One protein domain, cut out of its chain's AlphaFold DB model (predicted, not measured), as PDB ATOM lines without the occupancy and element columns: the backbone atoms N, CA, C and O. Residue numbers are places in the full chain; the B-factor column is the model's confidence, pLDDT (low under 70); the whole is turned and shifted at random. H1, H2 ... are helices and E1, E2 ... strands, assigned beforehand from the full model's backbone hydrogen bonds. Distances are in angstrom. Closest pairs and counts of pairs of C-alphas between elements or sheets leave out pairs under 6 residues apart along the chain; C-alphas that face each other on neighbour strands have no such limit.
ATOM      1  N   THR A   5     -67.608 -38.696 -62.499       51.50
ATOM      2  CA  THR A   5     -66.762 -39.652 -63.224       51.50
ATOM      3  C   THR A   5     -66.683 -39.344 -64.725       51.50
ATOM      4  O   THR A   5     -65.583 -39.341 -65.270       51.50
ATOM      5  N   LYS A   6     -67.795 -38.986 -65.397       52.53
ATOM      6  CA  LYS A   6     -67.738 -38.500 -66.794       52.53
ATOM      7  C   LYS A   6     -66.951 -37.206 -66.952       52.53
ATOM      8  O   LYS A   6     -66.276 -37.054 -67.963       52.53
ATOM      9  N   LYS A   7     -67.028 -36.291 -65.978       55.12
ATOM     10  CA  LYS A   7     -66.285 -35.022 -66.026       55.12
ATOM     11  C   LYS A   7     -64.772 -35.275 -66.081       55.12
ATOM     12  O   LYS A   7     -64.111 -34.793 -66.987       55.12
ATOM     13  N   SER A   8     -64.278 -36.178 -65.228       68.75
ATOM     14  CA  SER A   8     -62.876 -36.624 -65.229       68.75
ATOM     15  C   SER A   8     -62.436 -37.311 -66.530       68.75
ATOM     16  O   SER A   8     -61.296 -37.134 -66.943       68.75
ATOM     17  N   TYR A   9     -63.305 -38.087 -67.184       69.94
ATOM     18  CA  TYR A   9     -62.953 -38.767 -68.435       69.94
ATOM     19  C   TYR A   9     -62.811 -37.789 -69.611       69.94
ATOM     20  O   TYR A   9     -61.901 -37.928 -70.423       69.94
ATOM     21  N   ILE A  10     -63.693 -36.786 -69.683       70.38
ATOM     22  CA  ILE A  10     -63.641 -35.738 -70.709       70.38
ATOM     23  C   ILE A  10     -62.402 -34.864 -70.508       70.38
ATOM     24  O   ILE A  10     -61.686 -34.624 -71.473       70.38
ATOM     25  N   ASP A  11     -62.105 -34.466 -69.270       68.19
ATOM     26  CA  ASP A  11     -60.916 -33.666 -68.961       68.19
ATOM     27  C   ASP A  11     -59.624 -34.424 -69.330       68.19
ATOM     28  O   ASP A  11     -58.730 -33.869 -69.964       68.19
ATOM     29  N   ASN A  12     -59.552 -35.730 -69.043       72.44
ATOM     30  CA  ASN A  12     -58.419 -36.572 -69.444       72.44
ATOM     31  C   ASN A  12     -58.282 -36.702 -70.971       72.44
ATOM     32  O   ASN A  12     -57.163 -36.718 -71.487       72.44
ATOM     33  N   LEU A  13     -59.398 -36.794 -71.700       69.00
ATOM     34  CA  LEU A  13     -59.401 -36.853 -73.162       69.00
ATOM     35  C   LEU A  13     -58.932 -35.525 -73.770       69.00
ATOM     36  O   LEU A  13     -58.104 -35.535 -74.676       69.00
ATOM     37  N   VAL A  14     -59.431 -34.395 -73.262       67.00
ATOM     38  CA  VAL A  14     -59.045 -33.052 -73.720       67.00
ATOM     39  C   VAL A  14     -57.560 -32.811 -73.463       67.00
ATOM     40  O   VAL A  14     -56.856 -32.458 -74.402       67.00
ATOM     41  N   ASN A  15     -57.060 -33.123 -72.264       68.25
ATOM     42  CA  ASN A  15     -55.629 -33.029 -71.955       68.25
ATOM     43  C   ASN A  15     -54.792 -33.914 -72.892       68.25
ATOM     44  O   ASN A  15     -53.777 -33.475 -73.417       68.25
ATOM     45  N   SER A  16     -55.256 -35.134 -73.184       60.00
ATOM     46  CA  SER A  16     -54.565 -36.033 -74.121       60.00
ATOM     47  C   SER A  16     -54.529 -35.477 -75.551       60.00
ATOM     48  O   SER A  16     -53.539 -35.658 -76.260       60.00
ATOM     49  N   ILE A  17     -55.597 -34.804 -75.991       61.75
ATOM     50  CA  ILE A  17     -55.663 -34.141 -77.302       61.75
ATOM     51  C   ILE A  17     -54.737 -32.923 -77.326       61.75
ATOM     52  O   ILE A  17     -54.000 -32.744 -78.292       61.75
ATOM     53  N   GLU A  18     -54.741 -32.100 -76.279       61.41
ATOM     54  CA  GLU A  18     -53.868 -30.929 -76.163       61.41
ATOM     55  C   GLU A  18     -52.388 -31.323 -76.132       61.41
ATOM     56  O   GLU A  18     -51.580 -30.728 -76.854       61.41
ATOM     57  N   ASP A  19     -52.040 -32.374 -75.390       70.69
ATOM     58  CA  ASP A  19     -50.698 -32.953 -75.357       70.69
ATOM     59  C   ASP A  19     -50.296 -33.500 -76.728       70.69
ATOM     60  O   ASP A  19     -49.182 -33.255 -77.198       70.69
ATOM     61  N   TYR A  20     -51.206 -34.201 -77.414       66.50
ATOM     62  CA  TYR A  20     -50.967 -34.721 -78.759       66.50
ATOM     63  C   TYR A  20     -50.735 -33.596 -79.775       66.50
ATOM     64  O   TYR A  20     -49.774 -33.645 -80.542       66.50
ATOM     65  N   VAL A  21     -51.568 -32.553 -79.757       66.06
ATOM     66  CA  VAL A  21     -51.436 -31.384 -80.639       66.06
ATOM     67  C   VAL A  21     -50.141 -30.628 -80.348       66.06
ATOM     68  O   VAL A  21     -49.450 -30.207 -81.275       66.06
ATOM     69  N   SER A  22     -49.781 -30.470 -79.076       72.75
ATOM     70  CA  SER A  22     -48.543 -29.798 -78.671       72.75
ATOM     71  C   SER A  22     -47.308 -30.598 -79.083       72.75
ATOM     72  O   SER A  22     -46.354 -30.029 -79.613       72.75
ATOM     73  N   LYS A  23     -47.349 -31.926 -78.929       74.75
ATOM     74  CA  LYS A  23     -46.303 -32.843 -79.391       74.75
ATOM     75  C   LYS A  23     -46.166 -32.835 -80.917       74.75
ATOM     76  O   LYS A  23     -45.043 -32.775 -81.404       74.75
ATOM     77  N   GLY A  24     -47.277 -32.824 -81.655       80.69
ATOM     78  CA  GLY A  24     -47.270 -32.728 -83.118       80.69
ATOM     79  C   GLY A  24     -46.631 -31.428 -83.610       80.69
ATOM     80  O   GLY A  24     -45.753 -31.454 -84.465       80.69
ATOM     81  N   LYS A  25     -46.969 -30.290 -82.990       87.94
ATOM     82  CA  LYS A  25     -46.336 -28.994 -83.303       87.94
ATOM     83  C   LYS A  25     -44.837 -28.974 -82.989       87.94
ATOM     84  O   LYS A  25     -44.059 -28.379 -83.729       87.94
ATOM     85  N   GLU A  26     -44.419 -29.600 -81.888       89.62
ATOM     86  CA  GLU A  26     -42.999 -29.750 -81.544       89.62
ATOM     87  C   GLU A  26     -42.255 -30.594 -82.595       89.62
ATOM     88  O   GLU A  26     -41.150 -30.246 -83.011       89.62
ATOM     89  N   GLU A  27     -42.861 -31.696 -83.038       90.25
ATOM     90  CA  GLU A  27     -42.334 -32.581 -84.082       90.25
ATOM     91  C   GLU A  27     -42.168 -31.853 -85.419       90.25
ATOM     92  O   GLU A  27     -41.066 -31.870 -85.966       90.25
ATOM     93  N   GLU A  28     -43.182 -31.110 -85.871       90.06
ATOM     94  CA  GLU A  28     -43.113 -30.286 -87.088       90.06
ATOM     95  C   GLU A  28     -41.966 -29.262 -87.038       90.06
ATOM     96  O   GLU A  28     -41.248 -29.051 -88.020       90.06
ATOM     97  N   LEU A  29     -41.752 -28.621 -85.882       89.88
ATOM     98  CA  LEU A  29     -40.653 -27.669 -85.704       89.88
ATOM     99  C   LEU A  29     -39.286 -28.355 -85.776       89.88
ATOM    100  O   LEU A  29     -38.372 -27.826 -86.416       89.88
ATOM    101  N   ARG A  30     -39.135 -29.525 -85.144       92.69
ATOM    102  CA  ARG A  30     -37.888 -30.303 -85.196       92.69
ATOM    103  C   ARG A  30     -37.578 -30.773 -86.607       92.69
ATOM    104  O   ARG A  30     -36.447 -30.586 -87.050       92.69
ATOM    105  N   GLU A  31     -38.571 -31.295 -87.317       92.81
ATOM    106  CA  GLU A  31     -38.439 -31.721 -88.711       92.81
ATOM    107  C   GLU A  31     -38.021 -30.551 -89.608       92.81
ATOM    108  O   GLU A  31     -37.061 -30.648 -90.374       92.81
ATOM    109  N   LYS A  32     -38.657 -29.383 -89.462       89.62
ATOM    110  CA  LYS A  32     -38.278 -28.190 -90.228       89.62
ATOM    111  C   LYS A  32     -36.823 -27.784 -89.982       89.62
ATOM    112  O   LYS A  32     -36.100 -27.462 -90.930       89.62
ATOM    113  N   ILE A  33     -36.379 -27.789 -88.723       91.69
ATOM    114  CA  ILE A  33     -34.990 -27.477 -88.358       91.69
ATOM    115  C   ILE A  33     -34.041 -28.522 -88.952       91.69
ATOM    116  O   ILE A  33     -33.041 -28.156 -89.571       91.69
ATOM    117  N   SER A  34     -34.340 -29.810 -88.798       93.62
ATOM    118  CA  SER A  34     -33.470 -30.894 -89.253       93.62
ATOM    119  C   SER A  34     -33.345 -30.945 -90.766       93.62
ATOM    120  O   SER A  34     -32.233 -31.093 -91.265       93.62
ATOM    121  N   MET A  35     -34.439 -30.732 -91.495       90.81
ATOM    122  CA  MET A  35     -34.437 -30.653 -92.953       90.81
ATOM    123  C   MET A  35     -33.660 -29.435 -93.450       90.81
ATOM    124  O   MET A  35     -32.935 -29.535 -94.437       90.81
ATOM    125  N   THR A  36     -33.729 -28.309 -92.732       93.00
ATOM    126  CA  THR A  36     -32.908 -27.126 -93.032       93.00
ATOM    127  C   THR A  36     -31.422 -27.394 -92.784       93.00
ATOM    128  O   THR A  36     -30.580 -27.008 -93.588       93.00
ATOM    129  N   ILE A  37     -31.070 -28.072 -91.688       93.44
ATOM    130  CA  ILE A  37     -29.683 -28.476 -91.419       93.44
ATOM    131  C   ILE A  37     -29.196 -29.428 -92.515       93.44
ATOM    132  O   ILE A  37     -28.123 -29.210 -93.076       93.44
ATOM    133  N   LYS A  38     -29.999 -30.442 -92.856       95.12
ATOM    134  CA  LYS A  38     -29.679 -31.419 -93.897       95.12
ATOM    135  C   LYS A  38     -29.435 -30.732 -95.236       95.12
ATOM    136  O   LYS A  38     -28.397 -30.982 -95.826       95.12
ATOM    137  N   SER A  39     -30.314 -29.834 -95.681       92.69
ATOM    138  CA  SER A  39     -30.147 -29.123 -96.960       92.69
ATOM    139  C   SER A  39     -28.979 -28.136 -96.969       92.69
ATOM    140  O   SER A  39     -28.459 -27.794 -98.026       92.69
ATOM    141  N   LYS A  40     -28.539 -27.662 -95.800       93.25
ATOM    142  CA  LYS A  40     -27.322 -26.849 -95.685       93.25
ATOM    143  C   LYS A  40     -26.047 -27.688 -95.736       93.25
ATOM    144  O   LYS A  40     -25.052 -27.193 -96.252       93.25
ATOM    145  N   ILE A  41     -26.062 -28.911 -95.201       93.12
ATOM    146  CA  ILE A  41     -24.939 -29.860 -95.279       93.12
ATOM    147  C   ILE A  41     -24.857 -30.468 -96.682       93.12
ATOM    148  O   ILE A  41     -23.819 -30.402 -97.326       93.12
ATOM    149  N   PHE A  42     -25.968 -31.024 -97.152       92.75
ATOM    150  CA  PHE A  42     -26.152 -31.617 -98.470       92.75
ATOM    151  C   PHE A  42     -26.839 -30.588 -99.364       92.75
ATOM    152  O   PHE A  42     -28.016 -30.707 -99.704       92.75
ATOM    153  N   SER A  43     -26.115 -29.504 -99.643       90.69
ATOM    154  CA  SER A  43     -26.577 -28.483-100.578       90.69
ATOM    155  C   SER A  43     -26.735 -29.068-101.980       90.69
ATOM    156  O   SER A  43     -26.194 -30.130-102.273       90.69
ATOM    157  N   GLU A  44     -27.486 -28.383-102.840       89.06
ATOM    158  CA  GLU A  44     -27.795 -28.857-104.194       89.06
ATOM    159  C   GLU A  44     -26.531 -29.242-104.978       89.06
ATOM    160  O   GLU A  44     -26.479 -30.337-105.523       89.06
ATOM    161  N   ASP A  45     -25.459 -28.443-104.889       87.69
ATOM    162  CA  ASP A  45     -24.152 -28.761-105.487       87.69
ATOM    163  C   ASP A  45     -23.559 -30.082-104.971       87.69
ATOM    164  O   ASP A  45     -22.985 -30.853-105.731       87.69
ATOM    165  N   ILE A  46     -23.709 -30.369-103.677       89.12
ATOM    166  CA  ILE A  46     -23.203 -31.602-103.065       89.12
ATOM    167  C   ILE A  46     -24.071 -32.802-103.449       89.12
ATOM    168  O   ILE A  46     -23.529 -33.856-103.770       89.12
ATOM    169  N   GLU A  47     -25.399 -32.673-103.418       86.94
ATOM    170  CA  GLU A  47     -26.301 -33.760-103.824       86.94
ATOM    171  C   GLU A  47     -26.154 -34.073-105.314       86.94
ATOM    172  O   GLU A  47     -26.128 -35.243-105.676       86.94
ATOM    173  N   GLU A  48     -25.986 -33.071-106.179       84.38
ATOM    174  CA  GLU A  48     -25.671 -33.292-107.594       84.38
ATOM    175  C   GLU A  48     -24.364 -34.073-107.757       84.38
ATOM    176  O   GLU A  48     -24.338 -35.073-108.476       84.38
ATOM    177  N   CYS A  49     -23.301 -33.678-107.045       82.06
ATOM    178  CA  CYS A  49     -22.030 -34.396-107.085       82.06
ATOM    179  C   CYS A  49     -22.146 -35.839-106.574       82.06
ATOM    180  O   CYS A  49     -21.561 -36.740-107.178       82.06
ATOM    181  N   LEU A  50     -22.884 -36.070-105.486       83.38
ATOM    182  CA  LEU A  50     -23.098 -37.408-104.934       83.38
ATOM    183  C   LEU A  50     -23.945 -38.268-105.876       83.38
ATOM    184  O   LEU A  50     -23.566 -39.396-106.165       83.38
ATOM    185  N   ASN A  51     -25.055 -37.742-106.393       77.88
ATOM    186  CA  ASN A  51     -25.979 -38.494-107.244       77.88
ATOM    187  C   ASN A  51     -25.368 -38.820-108.613       77.88
ATOM    188  O   ASN A  51     -25.625 -39.890-109.151       77.88
ATOM    189  N   SER A  52     -24.516 -37.953-109.172       73.12
ATOM    190  CA  SER A  52     -23.805 -38.265-110.422       73.12
ATOM    191  C   SER A  52     -22.785 -39.401-110.274       73.12
ATOM    192  O   SER A  52     -22.225 -39.855-111.270       73.12
ATOM    193  N   ARG A  53     -22.491 -39.803-109.034       71.38
ATOM    194  CA  ARG A  53     -21.543 -40.853-108.647       71.38
ATOM    195  C   ARG A  53     -22.241 -41.975-107.870       71.38
ATOM    196  O   ARG A  53     -21.567 -42.861-107.361       71.38
ATOM    197  N   ASP A  54     -23.570 -41.943-107.772       66.12
ATOM    198  CA  ASP A  54     -24.345 -43.039-107.208       66.12
ATOM    199  C   ASP A  54     -24.532 -44.098-108.300       66.12
ATOM    200  O   ASP A  54     -25.195 -43.875-109.314       66.12
ATOM    201  N   PHE A  55     -23.867 -45.241-108.132       65.25
ATOM    202  CA  PHE A  55     -23.845 -46.323-109.118       65.25
ATOM    203  C   PHE A  55     -24.836 -47.446-108.777       65.25
ATOM    204  O   PHE A  55     -24.735 -48.533-109.346       65.25
ATOM    205  N   SER A  56     -25.793 -47.207-107.869       59.88
ATOM    206  CA  SER A  56     -26.797 -48.201-107.457       59.88
ATOM    207  C   SER A  56     -27.638 -48.752-108.613       59.88
ATOM    208  O   SER A  56     -28.095 -49.892-108.548       59.88
ATOM    209  N   ASP A  57     -27.812 -47.964-109.678       52.31
ATOM    210  CA  ASP A  57     -28.661 -48.300-110.828       52.31
ATOM    211  C   ASP A  57     -27.885 -48.930-112.001       52.31
ATOM    212  O   ASP A  57     -28.475 -49.339-113.006       52.31
ATOM    213  N   VAL A  58     -26.557 -49.043-111.897       52.25
ATOM    214  CA  VAL A  58     -25.709 -49.623-112.945       52.25
ATOM    215  C   VAL A  58     -25.519 -51.112-112.645       52.25
ATOM    216  O   VAL A  58     -24.820 -51.498-111.716       52.25
ATOM    217  N   GLY A  59     -26.215 -51.959-113.408       44.81
ATOM    218  CA  GLY A  59     -26.382 -53.389-113.132       44.81
ATOM    219  C   GLY A  59     -25.105 -54.187-112.811       44.81
ATOM    220  O   GLY A  59     -24.078 -54.057-113.474       44.81
ATOM    221  N   LEU A  60     -25.262 -55.098-111.844       42.16
ATOM    222  CA  LEU A  60     -24.348 -56.107-111.264       42.16
ATOM    223  C   LEU A  60     -23.608 -57.062-112.237       42.16
ATOM    224  O   LEU A  60     -23.095 -58.090-111.808       42.16
ATOM    225  N   LEU A  61     -23.584 -56.809-113.548       42.88
ATOM    226  CA  LEU A  61     -23.087 -57.775-114.544       42.88
ATOM    227  C   LEU A  61     -21.733 -57.424-115.167       42.88
ATOM    228  O   LEU A  61     -21.197 -58.232-115.925       42.88
ATOM    229  N   ASP A  62     -21.156 -56.271-114.841       51.03
ATOM    230  CA  ASP A  62     -19.809 -55.913-115.278       51.03
ATOM    231  C   ASP A  62     -18.943 -55.707-114.028       51.03
ATOM    232  O   ASP A  62     -19.089 -54.707-113.329       51.03
ATOM    233  N   ASN A  63     -18.056 -56.659-113.719       51.47
ATOM    234  CA  ASN A  63     -17.236 -56.707-112.489       51.47
ATOM    235  C   ASN A  63     -16.394 -55.439-112.215       51.47
ATOM    236  O   ASN A  63     -15.751 -55.346-111.179       51.47
ATOM    237  N   SER A  64     -16.358 -54.451-113.118       56.00
ATOM    238  CA  SER A  64     -15.776 -53.132-112.839       56.00
ATOM    239  C   SER A  64     -16.697 -52.134-112.144       56.00
ATOM    240  O   SER A  64     -16.214 -51.098-111.704       56.00
ATOM    241  N   VAL A  65     -18.003 -52.395-112.082       58.06
ATOM    242  CA  VAL A  65     -18.977 -51.513-111.418       58.06
ATOM    243  C   VAL A  65     -19.023 -51.793-109.915       58.06
ATOM    244  O   VAL A  65     -19.240 -50.869-109.136       58.06
ATOM    245  N   GLU A  66     -18.735 -53.029-109.492       62.75
ATOM    246  CA  GLU A  66     -18.688 -53.408-108.073       62.75
ATOM    247  C   GLU A  66     -17.604 -52.641-107.305       62.75
ATOM    248  O   GLU A  66     -17.897 -52.097-106.243       62.75
ATOM    249  N   ASP A  67     -16.394 -52.512-107.865       64.25
ATOM    250  CA  ASP A  67     -15.303 -51.747-107.243       64.25
ATOM    251  C   ASP A  67     -15.680 -50.269-107.063       64.25
ATOM    252  O   ASP A  67     -15.400 -49.666-106.029       64.25
ATOM    253  N   ILE A  68     -16.361 -49.679-108.047       63.56
ATOM    254  CA  ILE A  68     -16.751 -48.265-108.023       63.56
ATOM    255  C   ILE A  68     -17.919 -48.035-107.052       63.56
ATOM    256  O   ILE A  68     -17.888 -47.089-106.265       63.56
ATOM    257  N   SER A  69     -18.924 -48.916-107.059       65.75
ATOM    258  CA  SER A  69     -20.038 -48.898-106.101       65.75
ATOM    259  C   SER A  69     -19.537 -49.074-104.664       65.75
ATOM    260  O   SER A  69     -19.945 -48.342-103.758       65.75
ATOM    261  N   PHE A  70     -18.568 -49.976-104.463       70.94
ATOM    262  CA  PHE A  70     -17.872 -50.131-103.194       70.94
ATOM    263  C   PHE A  70     -17.170 -48.832-102.786       70.94
ATOM    264  O   PHE A  70     -17.424 -48.349-101.687       70.94
ATOM    265  N   MET A  71     -16.367 -48.211-103.657       67.81
ATOM    266  CA  MET A  71     -15.699 -46.947-103.323       67.81
ATOM    267  C   MET A  71     -16.692 -45.816-103.010       67.81
ATOM    268  O   MET A  71     -16.497 -45.097-102.035       67.81
ATOM    269  N   PHE A  72     -17.799 -45.688-103.745       71.44
ATOM    270  CA  PHE A  72     -18.838 -44.709-103.407       71.44
ATOM    271  C   PHE A  72     -19.427 -44.960-102.012       71.44
ATOM    272  O   PHE A  72     -19.598 -44.027-101.224       71.44
ATOM    273  N   SER A  73     -19.661 -46.228-101.654       73.31
ATOM    274  CA  SER A  73     -20.139 -46.590-100.315       73.31
ATOM    275  C   SER A  73     -19.163 -46.205 -99.195       73.31
ATOM    276  O   SER A  73     -19.599 -46.033 -98.058       73.31
ATOM    277  N   THR A  74     -17.872 -46.009 -99.505       76.81
ATOM    278  CA  THR A  74     -16.855 -45.594 -98.525       76.81
ATOM    279  C   THR A  74     -16.864 -44.102 -98.199       76.81
ATOM    280  O   THR A  74     -16.289 -43.735 -97.178       76.81
ATOM    281  N   ILE A  75     -17.566 -43.257 -98.976       85.31
ATOM    282  CA  ILE A  75     -17.713 -41.822 -98.654       85.31
ATOM    283  C   ILE A  75     -18.294 -41.652 -97.248       85.31
ATOM    284  O   ILE A  75     -17.892 -40.757 -96.509       85.31
ATOM    285  N   PHE A  76     -19.254 -42.499 -96.864       88.81
ATOM    286  CA  PHE A  76     -19.893 -42.424 -95.554       88.81
ATOM    287  C   PHE A  76     -19.507 -43.613 -94.662       88.81
ATOM    288  O   PHE A  76     -19.508 -44.755 -95.114       88.81
ATOM    289  N   PRO A  77     -19.310 -43.390 -93.351       92.88
ATOM    290  CA  PRO A  77     -19.422 -42.109 -92.656       92.88
ATOM    291  C   PRO A  77     -18.227 -41.175 -92.869       92.88
ATOM    292  O   PRO A  77     -17.085 -41.614 -92.888       92.88
ATOM    293  N   ILE A  78     -18.508 -39.871 -92.880       93.62
ATOM    294  CA  ILE A  78     -17.481 -38.821 -92.895       93.62
ATOM    295  C   ILE A  78     -17.154 -38.429 -91.459       93.62
ATOM    296  O   ILE A  78     -18.051 -38.100 -90.674       93.62
ATOM    297  N   PHE A  79     -15.870 -38.447 -91.117       94.12
ATOM    298  CA  PHE A  79     -15.383 -38.140 -89.777       94.12
ATOM    299  C   PHE A  79     -14.917 -36.693 -89.681       94.12
ATOM    300  O   PHE A  79     -14.138 -36.231 -90.506       94.12
ATOM    301  N   ILE A  80     -15.368 -35.984 -88.645       94.12
ATOM    302  CA  ILE A  80     -14.940 -34.608 -88.372       94.12
ATOM    303  C   ILE A  80     -14.587 -34.458 -86.908       94.12
ATOM    304  O   ILE A  80     -15.385 -34.786 -86.033       94.12
ATOM    305  N   GLU A  81     -13.429 -33.871 -86.638       93.75
ATOM    306  CA  GLU A  81     -13.032 -33.469 -85.294       93.75
ATOM    307  C   GLU A  81     -13.079 -31.948 -85.156       93.75
ATOM    308  O   GLU A  81     -12.564 -31.178 -85.973       93.75
ATOM    309  N   SER A  82     -13.760 -31.474 -84.115       91.44
ATOM    310  CA  SER A  82     -13.931 -30.044 -83.905       91.44
ATOM    311  C   SER A  82     -14.223 -29.719 -82.450       91.44
ATOM    312  O   SER A  82     -15.192 -30.206 -81.867       91.44
ATOM    313  N   ARG A  83     -13.400 -28.836 -81.866       85.50
ATOM    314  CA  ARG A  83     -13.580 -28.299 -80.504       85.50
ATOM    315  C   ARG A  83     -13.808 -29.409 -79.462       85.50
ATOM    316  O   ARG A  83     -14.771 -29.330 -78.699       85.50
ATOM    317  N   GLY A  84     -12.974 -30.451 -79.487       88.00
ATOM    318  CA  GLY A  84     -13.042 -31.578 -78.550       88.00
ATOM    319  C   GLY A  84     -14.240 -32.516 -78.735       88.00
ATOM    320  O   GLY A  84     -14.536 -33.278 -77.827       88.00
ATOM    321  N   ALA A  85     -14.946 -32.445 -79.868       93.00
ATOM    322  CA  ALA A  85     -15.980 -33.407 -80.231       93.00
ATOM    323  C   ALA A  85     -15.655 -34.070 -81.569       93.00
ATOM    324  O   ALA A  85     -15.140 -33.417 -82.482       93.00
ATOM    325  N   THR A  86     -16.024 -35.340 -81.683       95.88
ATOM    326  CA  THR A  86     -15.943 -36.119 -82.916       95.88
ATOM    327  C   THR A  86     -17.343 -36.285 -83.488       95.88
ATOM    328  O   THR A  86     -18.286 -36.628 -82.772       95.88
ATOM    329  N   PHE A  87     -17.486 -36.049 -84.783       97.31
ATOM    330  CA  PHE A  87     -18.725 -36.193 -85.526       97.31
ATOM    331  C   PHE A  87     -18.558 -37.290 -86.572       97.31
ATOM    332  O   PHE A  87     -17.527 -37.355 -87.241       97.31
ATOM    333  N   ARG A  88     -19.584 -38.124 -86.733       96.62
ATOM    334  CA  ARG A  88     -19.708 -39.067 -87.849       96.62
ATOM    335  C   ARG A  88     -20.948 -38.711 -88.635       96.62
ATOM    336  O   ARG A  88     -22.070 -38.906 -88.161       96.62
ATOM    337  N   LEU A  89     -20.749 -38.140 -89.808       97.00
ATOM    338  CA  LEU A  89     -21.830 -37.741 -90.688       97.00
ATOM    339  C   LEU A  89     -22.211 -38.903 -91.605       97.00
ATOM    340  O   LEU A  89     -21.364 -39.485 -92.273       97.00
ATOM    341  N   TYR A  90     -23.506 -39.189 -91.666       94.88
ATOM    342  CA  TYR A  90     -24.145 -40.075 -92.631       94.88
ATOM    343  C   TYR A  90     -25.173 -39.269 -93.437       94.88
ATOM    344  O   TYR A  90     -25.651 -38.228 -92.982       94.88
ATOM    345  N   LYS A  91     -25.630 -39.786 -94.586       91.69
ATOM    346  CA  LYS A  91     -26.674 -39.117 -95.396       91.69
ATOM    347  C   LYS A  91     -27.998 -38.881 -94.637       91.69
ATOM    348  O   LYS A  91     -28.741 -37.948 -94.934       91.69
ATOM    349  N   HIS A  92     -28.306 -39.715 -93.639       94.19
ATOM    350  CA  HIS A  92     -29.577 -39.687 -92.897       94.19
ATOM    351  C   HIS A  92     -29.460 -39.241 -91.427       94.19
ATOM    352  O   HIS A  92     -30.483 -39.010 -90.779       94.19
ATOM    353  N   LYS A  93     -28.243 -39.119 -90.884       96.69
ATOM    354  CA  LYS A  93     -28.010 -38.770 -89.475       96.69
ATOM    355  C   LYS A  93     -26.611 -38.204 -89.253       96.69
ATOM    356  O   LYS A  93     -25.721 -38.392 -90.075       96.69
ATOM    357  N   VAL A  94     -26.391 -37.618 -88.086       97.62
ATOM    358  CA  VAL A  94     -25.053 -37.348 -87.555       97.62
ATOM    359  C   VAL A  94     -24.927 -37.945 -86.157       97.62
ATOM    360  O   VAL A  94     -25.820 -37.795 -85.323       97.62
ATOM    361  N   GLU A  95     -23.827 -38.650 -85.912       97.31
ATOM    362  CA  GLU A  95     -23.439 -39.097 -84.575       97.31
ATOM    363  C   GLU A  95     -22.441 -38.096 -83.993       97.31
ATOM    364  O   GLU A  95     -21.531 -37.651 -84.690       97.31
ATOM    365  N   ILE A  96     -22.623 -37.727 -82.729       96.81
ATOM    366  CA  ILE A  96     -21.811 -36.743 -82.016       96.81
ATOM    367  C   ILE A  96     -21.241 -37.413 -80.773       96.81
ATOM    368  O   ILE A  96     -21.994 -37.913 -79.941       96.81
ATOM    369  N   MET A  97     -19.924 -37.400 -80.621       96.00
ATOM    370  CA  MET A  97     -19.222 -37.875 -79.433       96.00
ATOM    371  C   MET A  97     -18.515 -36.687 -78.782       96.00
ATOM    372  O   MET A  97     -17.591 -36.123 -79.363       96.00
ATOM    373  N   LEU A  98     -18.962 -36.281 -77.590       92.19
ATOM    374  CA  LEU A  98     -18.304 -35.226 -76.804       92.19
ATOM    375  C   LEU A  98     -17.192 -35.777 -75.901       92.19
ATOM    376  O   LEU A  98     -16.332 -35.029 -75.446       92.19
ATOM    377  N   SER A  99     -17.237 -37.076 -75.610       89.12
ATOM    378  CA  SER A  99     -16.195 -37.826 -74.916       89.12
ATOM    379  C   SER A  99     -16.309 -39.315 -75.272       89.12
ATOM    380  O   SER A  99     -17.249 -39.733 -75.957       89.12
ATOM    381  N   ASP A 100     -15.393 -40.141 -74.767       83.56
ATOM    382  CA  ASP A 100     -15.444 -41.595 -74.958       83.56
ATOM    383  C   ASP A 100     -16.605 -42.276 -74.210       83.56
ATOM    384  O   ASP A 100     -16.952 -43.428 -74.506       83.56
ATOM    385  N   LYS A 101     -17.243 -41.583 -73.256       81.69
ATOM    386  CA  LYS A 101     -18.319 -42.133 -72.416       81.69
ATOM    387  C   LYS A 101     -19.630 -42.249 -73.191       81.69
ATOM    388  O   LYS A 101     -20.002 -41.348 -73.931       81.69
ATOM    389  N   MET A 102     -20.385 -43.327 -72.949       75.88
ATOM    390  CA  MET A 102     -21.667 -43.598 -73.629       75.88
ATOM    391  C   MET A 102     -22.702 -42.479 -73.457       75.88
ATOM    392  O   MET A 102     -23.362 -42.111 -74.425       75.88
ATOM    393  N   LYS A 103     -22.795 -41.903 -72.255       85.25
ATOM    394  CA  LYS A 103     -23.684 -40.771 -71.950       85.25
ATOM    395  C   LYS A 103     -23.400 -39.507 -72.772       85.25
ATOM    396  O   LYS A 103     -24.292 -38.696 -72.965       85.25
ATOM    397  N   ASP A 104     -22.173 -39.368 -73.275       89.25
ATOM    398  CA  ASP A 104     -21.708 -38.201 -74.026       89.25
ATOM    399  C   ASP A 104     -21.772 -38.446 -75.549       89.25
ATOM    400  O   ASP A 104     -21.177 -37.705 -76.338       89.25
ATOM    401  N   ARG A 105     -22.476 -39.510 -75.967       94.69
ATOM    402  CA  ARG A 105     -22.742 -39.848 -77.367       94.69
ATOM    403  C   ARG A 105     -24.171 -39.489 -77.715       94.69
ATOM    404  O   ARG A 105     -25.087 -39.784 -76.955       94.69
ATOM    405  N   PHE A 106     -24.366 -38.917 -78.892       97.12
ATOM    406  CA  PHE A 106     -25.665 -38.493 -79.383       97.12
ATOM    407  C   PHE A 106     -25.838 -38.884 -80.845       97.12
ATOM    408  O   PHE A 106     -24.875 -38.945 -81.605       97.12
ATOM    409  N   ILE A 107     -27.078 -39.123 -81.244       97.44
ATOM    410  CA  ILE A 107     -27.482 -39.413 -82.613       97.44
ATOM    411  C   ILE A 107     -28.592 -38.436 -82.970       97.44
ATOM    412  O   ILE A 107     -29.649 -38.442 -82.335       97.44
ATOM    413  N   TYR A 108     -28.351 -37.612 -83.984       97.50
ATOM    414  CA  TYR A 108     -29.327 -36.682 -84.533       97.50
ATOM    415  C   TYR A 108     -29.788 -37.160 -85.911       97.50
ATOM    416  O   TYR A 108     -28.981 -37.272 -86.834       97.50
ATOM    417  N   ILE A 109     -31.076 -37.474 -86.045       97.38
ATOM    418  CA  ILE A 109     -31.671 -38.059 -87.253       97.38
ATOM    419  C   ILE A 109     -32.349 -36.961 -88.065       97.38
ATOM    420  O   ILE A 109     -33.237 -36.267 -87.569       97.38
ATOM    421  N   PHE A 110     -31.961 -36.816 -89.333       95.56
ATOM    422  CA  PHE A 110     -32.408 -35.686 -90.146       95.56
ATOM    423  C   PHE A 110     -33.873 -35.761 -90.580       95.56
ATOM    424  O   PHE A 110     -34.467 -34.713 -90.789       95.56
ATOM    425  N   SER A 111     -34.458 -36.953 -90.718       92.38
ATOM    426  CA  SER A 111     -35.832 -37.111 -91.224       92.38
ATOM    427  C   SER A 111     -36.913 -36.579 -90.285       92.38
ATOM    428  O   SER A 111     -38.005 -36.282 -90.736       92.38
ATOM    429  N   GLU A 112     -36.629 -36.490 -88.988       91.69
ATOM    430  CA  GLU A 112     -37.620 -36.151 -87.949       91.69
ATOM    431  C   GLU A 112     -37.054 -35.188 -86.888       91.69
ATOM    432  O   GLU A 112     -37.710 -34.869 -85.898       91.69
ATOM    433  N   GLY A 113     -35.792 -34.768 -87.034       92.31
ATOM    434  CA  GLY A 113     -35.082 -33.958 -86.042       92.31
ATOM    435  C   GLY A 113     -34.966 -34.625 -84.674       92.31
ATOM    436  O   GLY A 113     -34.851 -33.956 -83.652       92.31
ATOM    437  N   ARG A 114     -35.013 -35.958 -84.613       95.38
ATOM    438  CA  ARG A 114     -34.910 -36.686 -83.349       95.38
ATOM    439  C   ARG A 114     -33.466 -36.696 -82.868       95.38
ATOM    440  O   ARG A 114     -32.575 -37.136 -83.592       95.38
ATOM    441  N   LEU A 115     -33.259 -36.285 -81.618       96.69
ATOM    442  CA  LEU A 115     -31.990 -36.423 -80.911       96.69
ATOM    443  C   LEU A 115     -32.105 -37.510 -79.842       96.69
ATOM    444  O   LEU A 115     -32.994 -37.451 -78.991       96.69
ATOM    445  N   THR A 116     -31.191 -38.474 -79.868       95.81
ATOM    446  CA  THR A 116     -31.121 -39.565 -78.884       95.81
ATOM    447  C   THR A 116     -29.708 -39.662 -78.321       95.81
ATOM    448  O   THR A 116     -28.755 -39.537 -79.083       95.81
ATOM    449  N   SER A 117     -29.543 -39.891 -77.019       94.06
ATOM    450  CA  SER A 117     -28.228 -40.213 -76.438       94.06
ATOM    451  C   SER A 117     -27.844 -41.682 -76.650       94.06
ATOM    452  O   SER A 117     -28.685 -42.522 -76.968       94.06
ATOM    453  N   GLY A 118     -26.580 -42.023 -76.393       86.69
ATOM    454  CA  GLY A 118     -26.090 -43.402 -76.340       86.69
ATOM    455  C   GLY A 118     -26.737 -44.252 -75.239       86.69
ATOM    456  O   GLY A 118     -26.659 -45.474 -75.297       86.69
ATOM    457  N   GLU A 119     -27.409 -43.624 -74.271       90.25
ATOM    458  CA  GLU A 119     -28.224 -44.282 -73.237       90.25
ATOM    459  C   GLU A 119     -29.708 -44.382 -73.634       90.25
ATOM    460  O   GLU A 119     -30.568 -44.661 -72.802       90.25
ATOM    461  N   PHE A 120     -30.027 -44.146 -74.910       88.19
ATOM    462  CA  PHE A 120     -31.378 -44.217 -75.476       88.19
ATOM    463  C   PHE A 120     -32.378 -43.198 -74.905       88.19
ATOM    464  O   PHE A 120     -33.581 -43.311 -75.143       88.19
ATOM    465  N   LYS A 121     -31.907 -42.148 -74.213       92.19
ATOM    466  CA  LYS A 121     -32.753 -40.998 -73.858       92.19
ATOM    467  C   LYS A 121     -33.044 -40.171 -75.112       92.19
ATOM    468  O   LYS A 121     -32.109 -39.658 -75.726       92.19
ATOM    469  N   CYS A 122     -34.322 -40.013 -75.451       92.75
ATOM    470  CA  CYS A 122     -34.791 -39.098 -76.492       92.75
ATOM    471  C   CYS A 122     -34.983 -37.692 -75.922       92.75
ATOM    472  O   CYS A 122     -35.636 -37.543 -74.889       92.75
ATOM    473  N   TYR A 123     -34.478 -36.684 -76.627       92.19
ATOM    474  CA  TYR A 123     -34.580 -35.292 -76.202       92.19
ATOM    475  C   TYR A 123     -35.672 -34.530 -76.956       92.19
ATOM    476  O   TYR A 123     -35.935 -34.758 -78.146       92.19
ATOM    477  N   LYS A 124     -36.307 -33.608 -76.242       90.31
ATOM    478  CA  LYS A 124     -37.324 -32.676 -76.720       90.31
ATOM    479  C   LYS A 124     -36.706 -31.348 -77.133       90.31
ATOM    480  O   LYS A 124     -35.674 -30.952 -76.607       90.31
ATOM    481  N   LEU A 125     -37.356 -30.637 -78.053       88.56
ATOM    482  CA  LEU A 125     -36.854 -29.372 -78.601       88.56
ATOM    483  C   LEU A 125     -36.642 -28.296 -77.523       88.56
ATOM    484  O   LEU A 125     -35.755 -27.460 -77.663       88.56
ATOM    485  N   TYR A 126     -37.450 -28.318 -76.460       85.44
ATOM    486  CA  TYR A 126     -37.357 -27.374 -75.345       85.44
ATOM    487  C   TYR A 126     -36.287 -27.746 -74.305       85.44
ATOM    488  O   TYR A 126     -36.069 -26.974 -73.376       85.44
ATOM    489  N   GLU A 127     -35.649 -28.918 -74.405       91.25
ATOM    490  CA  GLU A 127     -34.556 -29.287 -73.503       91.25
ATOM    491  C   GLU A 127     -33.258 -28.588 -73.932       91.25
ATOM    492  O   GLU A 127     -32.846 -28.672 -75.091       91.25
ATOM    493  N   ASP A 128     -32.562 -27.958 -72.981       92.56
ATOM    494  CA  ASP A 128     -31.295 -27.253 -73.236       92.56
ATOM    495  C   ASP A 128     -30.246 -28.149 -73.903       92.56
ATOM    496  O   ASP A 128     -29.481 -27.703 -74.758       92.56
ATOM    497  N   GLU A 129     -30.231 -29.434 -73.549       92.44
ATOM    498  CA  GLU A 129     -29.313 -30.413 -74.123       92.44
ATOM    499  C   GLU A 129     -29.591 -30.667 -75.610       92.44
ATOM    500  O   GLU A 129     -28.651 -30.769 -76.402       92.44
ATOM    501  N   TYR A 130     -30.864 -30.665 -76.028       93.12
ATOM    502  CA  TYR A 130     -31.216 -30.731 -77.446       93.12
ATOM    503  C   TYR A 130     -30.624 -29.543 -78.200       93.12
ATOM    504  O   TYR A 130     -29.924 -29.709 -79.202       93.12
ATOM    505  N   VAL A 131     -30.869 -28.336 -77.686       91.62
ATOM    506  CA  VAL A 131     -30.402 -27.088 -78.298       91.62
ATOM    507  C   VAL A 131     -28.876 -27.051 -78.350       91.62
ATOM    508  O   VAL A 131     -28.304 -26.709 -79.387       91.62
ATOM    509  N   TYR A 132     -28.208 -27.444 -77.266       93.25
ATOM    510  CA  TYR A 132     -26.753 -27.489 -77.170       93.25
ATOM    511  C   TYR A 132     -26.134 -28.409 -78.230       93.25
ATOM    512  O   TYR A 132     -25.248 -27.978 -78.973       93.25
ATOM    513  N   ILE A 133     -26.620 -29.646 -78.358       94.19
ATOM    514  CA  ILE A 133     -26.073 -30.610 -79.322       94.19
ATOM    515  C   ILE A 133     -26.383 -30.197 -80.762       94.19
ATOM    516  O   ILE A 133     -25.489 -30.204 -81.610       94.19
ATOM    517  N   VAL A 134     -27.614 -29.776 -81.059       94.06
ATOM    518  CA  VAL A 134     -27.985 -29.353 -82.419       94.06
ATOM    519  C   VAL A 134     -27.213 -28.099 -82.838       94.06
ATOM    520  O   VAL A 134     -26.755 -28.014 -83.978       94.06
ATOM    521  N   LYS A 135     -26.953 -27.162 -81.919       93.19
ATOM    522  CA  LYS A 135     -26.078 -26.010 -82.182       93.19
ATOM    523  C   LYS A 135     -24.671 -26.447 -82.589       93.19
ATOM    524  O   LYS A 135     -24.114 -25.883 -83.526       93.19
ATOM    525  N   ARG A 136     -24.111 -27.478 -81.950       94.00
ATOM    526  CA  ARG A 136     -22.797 -28.032 -82.321       94.00
ATOM    527  C   ARG A 136     -22.797 -28.616 -83.731       94.00
ATOM    528  O   ARG A 136     -21.809 -28.447 -84.439       94.00
ATOM    529  N   VAL A 137     -23.888 -29.251 -84.159       94.06
ATOM    530  CA  VAL A 137     -24.050 -29.700 -85.553       94.06
ATOM    531  C   VAL A 137     -24.074 -28.495 -86.499       94.06
ATOM    532  O   VAL A 137     -23.309 -28.466 -87.459       94.06
ATOM    533  N   ILE A 138     -24.884 -27.473 -86.199       94.25
ATOM    534  CA  ILE A 138     -25.008 -26.258 -87.023       94.25
ATOM    535  C   ILE A 138     -23.660 -25.545 -87.188       94.25
ATOM    536  O   ILE A 138     -23.280 -25.181 -88.299       94.25
ATOM    537  N   GLU A 139     -22.909 -25.377 -86.099       93.50
ATOM    538  CA  GLU A 139     -21.592 -24.727 -86.110       93.50
ATOM    539  C   GLU A 139     -20.561 -25.457 -86.985       93.50
ATOM    540  O   GLU A 139     -19.604 -24.835 -87.443       93.50
ATOM    541  N   ASN A 140     -20.744 -26.759 -87.229       94.88
ATOM    542  CA  ASN A 140     -19.840 -27.575 -88.038       94.88
ATOM    543  C   ASN A 140     -20.342 -27.816 -89.470       94.88
ATOM    544  O   ASN A 140     -19.657 -28.499 -90.223       94.88
ATOM    545  N   ILE A 141     -21.467 -27.217 -89.890       94.31
ATOM    546  CA  ILE A 141     -21.961 -27.299 -91.279       94.31
ATOM    547  C   ILE A 141     -20.875 -26.975 -92.316       94.31
ATOM    548  O   ILE A 141     -20.734 -27.762 -93.249       94.31
ATOM    549  N   PRO A 142     -20.082 -25.891 -92.189       94.12
ATOM    550  CA  PRO A 142     -19.023 -25.611 -93.160       94.12
ATOM    551  C   PRO A 142     -18.017 -26.761 -93.282       94.12
ATOM    552  O   PRO A 142     -17.750 -27.210 -94.390       94.12
ATOM    553  N   LYS A 143     -17.570 -27.313 -92.147       95.31
ATOM    554  CA  LYS A 143     -16.649 -28.456 -92.118       95.31
ATOM    555  C   LYS A 143     -17.266 -29.719 -92.710       95.31
ATOM    556  O   LYS A 143     -16.580 -30.449 -93.407       95.31
ATOM    557  N   PHE A 144     -18.554 -29.974 -92.455       95.25
ATOM    558  CA  PHE A 144     -19.272 -31.081 -93.093       95.25
ATOM    559  C   PHE A 144     -19.215 -30.972 -94.611       95.25
ATOM    560  O   PHE A 144     -18.915 -31.954 -95.277       95.25
ATOM    561  N   ARG A 145     -19.456 -29.778 -95.154       94.69
ATOM    562  CA  ARG A 145     -19.419 -29.551 -96.602       94.69
ATOM    563  C   ARG A 145     -18.022 -29.725 -97.180       94.69
ATOM    564  O   ARG A 145     -17.895 -30.361 -98.218       94.69
ATOM    565  N   GLU A 146     -17.010 -29.162 -96.528       94.62
ATOM    566  CA  GLU A 146     -15.608 -29.299 -96.941       94.62
ATOM    567  C   GLU A 146     -15.193 -30.771 -96.960       94.62
ATOM    568  O   GLU A 146     -14.786 -31.267 -98.003       94.62
ATOM    569  N   ALA A 147     -15.443 -31.504 -95.873       94.50
ATOM    570  CA  ALA A 147     -15.098 -32.918 -95.785       94.50
ATOM    571  C   ALA A 147     -15.855 -33.785 -96.809       94.50
ATOM    572  O   ALA A 147     -15.285 -34.721 -97.355       94.50
ATOM    573  N   ILE A 148     -17.126 -33.480 -97.118       93.44
ATOM    574  CA  ILE A 148     -17.843 -34.169 -98.208       93.44
ATOM    575  C   ILE A 148     -17.149 -33.930 -99.550       93.44
ATOM    576  O   ILE A 148     -16.990 -34.870-100.321       93.44
ATOM    577  N   LYS A 149     -16.747 -32.689 -99.838       91.94
ATOM    578  CA  LYS A 149     -16.084 -32.351-101.103       91.94
ATOM    579  C   LYS A 149     -14.734 -33.046-101.227       91.94
ATOM    580  O   LYS A 149     -14.498 -33.658-102.258       91.94
ATOM    581  N   GLU A 150     -13.934 -33.046-100.165       91.38
ATOM    582  CA  GLU A 150     -12.661 -33.779-100.112       91.38
ATOM    583  C   GLU A 150     -12.863 -35.275-100.395       91.38
ATOM    584  O   GLU A 150     -12.202 -35.829-101.261       91.38
ATOM    585  N   GLN A 151     -13.847 -35.920 -99.758       89.94
ATOM    586  CA  GLN A 151     -14.123 -37.342-100.008       89.94
ATOM    587  C   GLN A 151     -14.618 -37.629-101.436       89.94
ATOM    588  O   GLN A 151     -14.371 -38.709-101.970       89.94
ATOM    589  N   ILE A 152     -15.325 -36.688-102.067       86.44
ATOM    590  CA  ILE A 152     -15.736 -36.810-103.474       86.44
ATOM    591  C   ILE A 152     -14.527 -36.647-104.407       86.44
ATOM    592  O   ILE A 152     -14.420 -37.382-105.387       86.44
ATOM    593  N   GLU A 153     -13.623 -35.715-104.113       86.19
ATOM    594  CA  GLU A 153     -12.384 -35.519-104.871       86.19
ATOM    595  C   GLU A 153     -11.474 -36.753-104.769       86.19
ATOM    596  O   GLU A 153     -11.041 -37.274-105.798       86.19
ATOM    597  N   ASP A 154     -11.292 -37.301-103.563       85.38
ATOM    598  CA  ASP A 154     -10.548 -38.546-103.325       85.38
ATOM    599  C   ASP A 154     -11.138 -39.723-104.125       85.38
ATOM    600  O   ASP A 154     -10.410 -40.535-104.708       85.38
ATOM    601  N   LEU A 155     -12.474 -39.811-104.193       83.12
ATOM    602  CA  LEU A 155     -13.165 -40.821-104.995       83.12
ATOM    603  C   LEU A 155     -12.857 -40.657-106.491       83.12
ATOM    604  O   LEU A 155     -12.571 -41.645-107.174       83.12
ATOM    605  N   ASP A 156     -12.913 -39.426-107.004       79.19
ATOM    606  CA  ASP A 156     -12.641 -39.120-108.409       79.19
ATOM    607  C   ASP A 156     -11.190 -39.470-108.789       79.19
ATOM    608  O   ASP A 156     -10.946 -40.073-109.845       79.19
ATOM    609  N   GLU A 157     -10.224 -39.182-107.913       81.44
ATOM    610  CA  GLU A 157      -8.825 -39.580-108.095       81.44
ATOM    611  C   GLU A 157      -8.661 -41.107-108.104       81.44
ATOM    612  O   GLU A 157      -8.060 -41.666-109.033       81.44
ATOM    613  N   GLY A 158      -9.264 -41.800-107.133       73.31
ATOM    614  CA  GLY A 158      -9.241 -43.261-107.035       73.31
ATOM    615  C   GLY A 158      -9.835 -43.949-108.271       73.31
ATOM    616  O   GLY A 158      -9.257 -44.908-108.798       73.31
ATOM    617  N   MET A 159     -10.941 -43.422-108.807       71.94
ATOM    618  CA  MET A 159     -11.534 -43.900-110.063       71.94
ATOM    619  C   MET A 159     -10.583 -43.711-111.251       71.94
ATOM    620  O   MET A 159     -10.439 -44.611-112.088       71.94
ATOM    621  N   GLY A 160      -9.893 -42.570-111.318       71.50
ATOM    622  CA  GLY A 160      -8.885 -42.295-112.340       71.50
ATOM    623  C   GLY A 160      -7.729 -43.301-112.323       71.50
ATOM    624  O   GLY A 160      -7.268 -43.745-113.381       71.50
ATOM    625  N   GLU A 161      -7.266 -43.710-111.141       72.50
ATOM    626  CA  GLU A 161      -6.226 -44.735-111.001       72.50
ATOM    627  C   GLU A 161      -6.698 -46.136-111.406       72.50
ATOM    628  O   GLU A 161      -5.979 -46.858-112.110       72.50
ATOM    629  N   LEU A 162      -7.913 -46.521-111.006       68.62
ATOM    630  CA  LEU A 162      -8.541 -47.791-111.385       68.62
ATOM    631  C   LEU A 162      -8.680 -47.915-112.908       68.62
ATOM    632  O   LEU A 162      -8.285 -48.930-113.492       68.62
ATOM    633  N   ALA A 163      -9.148 -46.857-113.573       68.75
ATOM    634  CA  ALA A 163      -9.273 -46.814-115.028       68.75
ATOM    635  C   ALA A 163      -7.915 -46.982-115.739       68.75
ATOM    636  O   ALA A 163      -7.805 -47.731-116.720       68.75
ATOM    637  N   LYS A 164      -6.853 -46.351-115.217       69.38
ATOM    638  CA  LYS A 164      -5.482 -46.520-115.728       69.38
ATOM    639  C   LYS A 164      -5.009 -47.968-115.579       69.38
ATOM    640  O   LYS A 164      -4.577 -48.560-116.568       69.38
ATOM    641  N   LYS A 165      -5.160 -48.578-114.396       68.25
ATOM    642  CA  LYS A 165      -4.771 -49.982-114.141       68.25
ATOM    643  C   LYS A 165      -5.514 -50.970-115.045       68.25
ATOM    644  O   LYS A 165      -4.888 -51.891-115.582       68.25
ATOM    645  N   LYS A 166      -6.818 -50.766-115.272       68.25
ATOM    646  CA  LYS A 166      -7.629 -51.606-116.174       68.25
ATOM    647  C   LYS A 166      -7.133 -51.508-117.621       68.25
ATOM    648  O   LYS A 166      -6.986 -52.527-118.292       68.25
ATOM    649  N   THR A 167      -6.795 -50.299-118.071       71.25
ATOM    650  CA  THR A 167      -6.241 -50.051-119.413       71.25
ATOM    651  C   THR A 167      -4.872 -50.711-119.591       71.25
ATOM    652  O   THR A 167      -4.649 -51.416-120.574       71.25
ATOM    653  N   THR A 168      -3.968 -50.564-118.618       72.44
ATOM    654  CA  THR A 168      -2.648 -51.213-118.647       72.44
ATOM    655  C   THR A 168      -2.766 -52.736-118.680       72.44
ATOM    656  O   THR A 168      -2.100 -53.378-119.490       72.44
ATOM    657  N   SER A 169      -3.646 -53.313-117.859       69.88
ATOM    658  CA  SER A 169      -3.862 -54.766-117.804       69.88
ATOM    659  C   SER A 169      -4.420 -55.310-119.122       69.88
ATOM    660  O   SER A 169      -3.975 -56.351-119.605       69.88
ATOM    661  N   LYS A 170      -5.347 -54.580-119.757       76.69
ATOM    662  CA  LYS A 170      -5.885 -54.938-121.077       76.69
ATOM    663  C   LYS A 170      -4.800 -54.913-122.156       76.69
ATOM    664  O   LYS A 170      -4.660 -55.887-122.889       76.69
ATOM    665  N   ASN A 171      -3.967 -53.871-122.181       80.12
ATOM    666  CA  ASN A 171      -2.846 -53.775-123.122       80.12
ATOM    667  C   ASN A 171      -1.836 -54.921-122.942       80.12
ATOM    668  O   ASN A 171      -1.336 -55.468-123.925       80.12
ATOM    669  N   GLN A 172      -1.543 -55.312-121.698       83.56
ATOM    670  CA  GLN A 172      -0.672 -56.455-121.408       83.56
ATOM    671  C   GLN A 172      -1.281 -57.781-121.883       83.56
ATOM    672  O   GLN A 172      -0.570 -58.613-122.453       83.56
ATOM    673  N   LEU A 173      -2.590 -57.976-121.694       83.12
ATOM    674  CA  LEU A 173      -3.306 -59.160-122.170       83.12
ATOM    675  C   LEU A 173      -3.286 -59.251-123.701       83.12
ATOM    676  O   LEU A 173      -2.993 -60.313-124.248       83.12
ATOM    677  N   ASP A 174      -3.561 -58.144-124.389       86.94
ATOM    678  CA  ASP A 174      -3.574 -58.093-125.850       86.94
ATOM    679  C   ASP A 174      -2.176 -58.379-126.419       86.94
ATOM    680  O   ASP A 174      -2.037 -59.211-127.319       86.94
ATOM    681  N   LYS A 175      -1.120 -57.816-125.812       87.94
ATOM    682  CA  LYS A 175       0.268 -58.132-126.183       87.94
ATOM    683  C   LYS A 175       0.626 -59.597-125.920       87.94
ATOM    684  O   LYS A 175       1.330 -60.215-126.714       87.94
ATOM    685  N   SER A 176       0.119 -60.174-124.833       81.12
ATOM    686  CA  SER A 176       0.334 -61.590-124.512       81.12
ATOM    687  C   SER A 176      -0.334 -62.510-125.537       81.12
ATOM    688  O   SER A 176       0.270 -63.497-125.950       81.12
ATOM    689  N   LYS A 177      -1.546 -62.171-126.003       87.88
ATOM    690  CA  LYS A 177      -2.237 -62.900-127.079       87.88
ATOM    691  C   LYS A 177      -1.489 -62.805-128.407       87.88
ATOM    692  O   LYS A 177      -1.313 -63.821-129.070       87.88
ATOM    693  N   GLU A 178      -1.031 -61.609-128.773       93.06
ATOM    694  CA  GLU A 178      -0.230 -61.385-129.982       93.06
ATOM    695  C   GLU A 178       1.044 -62.241-129.960       93.06
ATOM    696  O   GLU A 178       1.284 -63.024-130.877       93.06
ATOM    697  N   ASN A 179       1.802 -62.180-128.861       90.06
ATOM    698  CA  ASN A 179       3.009 -62.982-128.678       90.06
ATOM    699  C   ASN A 179       2.706 -64.489-128.715       90.06
ATOM    700  O   ASN A 179       3.442 -65.246-129.342       90.06
ATOM    701  N   SER A 180       1.617 -64.930-128.080       88.50
ATOM    702  CA  SER A 180       1.195 -66.333-128.109       88.50
ATOM    703  C   SER A 180       0.899 -66.812-129.529       88.50
ATOM    704  O   SER A 180       1.294 -67.918-129.882       88.50
ATOM    705  N   ASN A 181       0.221 -66.004-130.347       93.38
ATOM    706  CA  ASN A 181      -0.086 -66.366-131.731       93.38
ATOM    707  C   ASN A 181       1.187 -66.503-132.574       93.38
ATOM    708  O   ASN A 181       1.322 -67.492-133.289       93.38
ATOM    709  N   ILE A 182       2.140 -65.574-132.432       94.19
ATOM    710  CA  ILE A 182       3.444 -65.642-133.115       94.19
ATOM    711  C   ILE A 182       4.171 -66.941-132.750       94.19
ATOM    712  O   ILE A 182       4.616 -67.676-133.627       94.19
ATOM    713  N   LEU A 183       4.262 -67.255-131.455       86.25
ATOM    714  CA  LEU A 183       4.933 -68.469-130.986       86.25
ATOM    715  C   LEU A 183       4.248 -69.743-131.500       86.25
ATOM    716  O   LEU A 183       4.930 -70.695-131.866       86.25
ATOM    717  N   LEU A 184       2.914 -69.760-131.559       90.44
ATOM    718  CA  LEU A 184       2.151 -70.885-132.103       90.44
ATOM    719  C   LEU A 184       2.339 -71.054-133.617       90.44
ATOM    720  O   LEU A 184       2.321 -72.187-134.093       90.44
ATOM    721  N   GLU A 185       2.523 -69.972-134.379       92.25
ATOM    722  CA  GLU A 185       2.857 -70.056-135.806       92.25
ATOM    723  C   GLU A 185       4.256 -70.626-136.045       92.25
ATOM    724  O   GLU A 185       4.426 -71.420-136.961       92.25
ATOM    725  N   MET A 186       5.238 -70.293-135.201       90.56
ATOM    726  CA  MET A 186       6.606 -70.826-135.313       90.56
ATOM    727  C   MET A 186       6.713 -72.331-135.021       90.56
ATOM    728  O   MET A 186       7.739 -72.940-135.317       90.56
ATOM    729  N   LEU A 187       5.689 -72.919-134.399       81.75
ATOM    730  CA  LEU A 187       5.619 -74.346-134.077       81.75
ATOM    731  C   LEU A 187       4.929 -75.183-135.171       81.75
ATOM    732  O   LEU A 187       4.772 -76.391-134.983       81.75
TER     733      LEU A 187
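Overview. This is residues 5 to 187 of the 188 residues of an uncharacterized protein of Clostridium acidisoli DSM 12555 (UniProt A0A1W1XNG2). Two long helices, H1 and H5, meet where H1 ends and H5 begins and make a wide V, and at that corner sits a small body, a five-stranded antiparallel sheet with H4 and the last part of H1 over one face. Residues 5 to 22 of H1 stick out as one arm and residues 167 to 187, of which 167 to 185 belong to H5, as the other, and these arms make the longest axis, while the short helices H2 and H3 pack on H5. The printed part has 183 residues, with three helices, then five strands, then two helices along the chain. The sheet's order is E1 E2 E3 E4 E5, and the class is mixed, helices and strands. The whole is extended, with a radius of gyration of the C-alphas of 26.0 A and spans of 107 by 41 by 31 A.

Arrangement. H1, residues 5 to 41, touches H5, residues 141 to 185, with residues 37 to 41 alone, at a steep tilt of 57 degrees, the same way; the closest C-alphas are those of Ile 41 and Ile 141, 5.6 A apart. H2, residues 44 to 51, meets H1 only through their link. H2 touches residues 145 to 152 of H5 at a shallow tilt of 32 degrees, with the C-alphas of Ile 46 and Lys 149 closest at 7.4 A. H3, residues 63 to 73, only just touches H5, with 3 pairs of C-alphas within 8 A, the closest those of Met 71 and Leu 155 at 6.8 A; the tilt is a shallow 15 degrees, opposite ways. E1, residues 78 to 82, E2, 85 to 89, E3, 93 to 97, E4, 105 to 109, and E5, 114 to 117, form a meander, each strand the antiparallel neighbour of the one before, in a twisted sheet. Within hydrogen-bond range are N 80 and O 87 at 2.9 A in the hairpin E1 and E2, N 88 and O 95 at 2.9 A in E2 and E3, N 96 and O 106 at 2.8 A in E3 and E4, and N 107 and O 116 at 2.8 A in E4 and E5. H4, residues 128 to 139, is on the sheet at a height of 9.4 A, across the strands at 72 degrees to E4 on the local plane; the C-alphas of Tyr 108 and Val 134 are the closest of E4 and H4, at 7.7 A. H1 is on the same face, at a height of 5.1 A over the sheet. H1, H4 and H5 with the sheet make two layers, helices on one face of a sheet; H5 stands at the sheet's level, and its closest C-alphas to edge strand E1 are those of Ile 78 and Ala 147, 7.0 A apart. Every O i to N i+4 pair is within hydrogen-bond range in H1, H2, H4 and H5, and 5 of 7 are in H3.

Along the chain. H1 begins with C-alpha 5 at (-66.762, -39.652, -63.224) and is 53.6 A long. H2 measures 10.3 A and H3 16.1 A. E1 begins with C-alpha 78 at (-17.481, -38.821, -92.895). E1 is 13.1 A long, E2 12.7 A, E3 and E4 13.4 A each, and E5 10.2 A. H4 measures 16.3 A. H5 is 66.5 A long and ends with C-alpha 185 at (2.857, -70.056, -135.806).

Size, cuts and confidence. The C-alphas farthest apart are those of Thr 5 and Met 186, at 107.5 A. Without the free stretches the body spans 55 by 32 by 25 A. The printed part has no cut, and the link from H2 to H3, 11 residues, is long. The mean pLDDT of the printed part is 83.1; 37 residues are under 70, among them residues 5 to 9, 54 to 69 and 162 to 166.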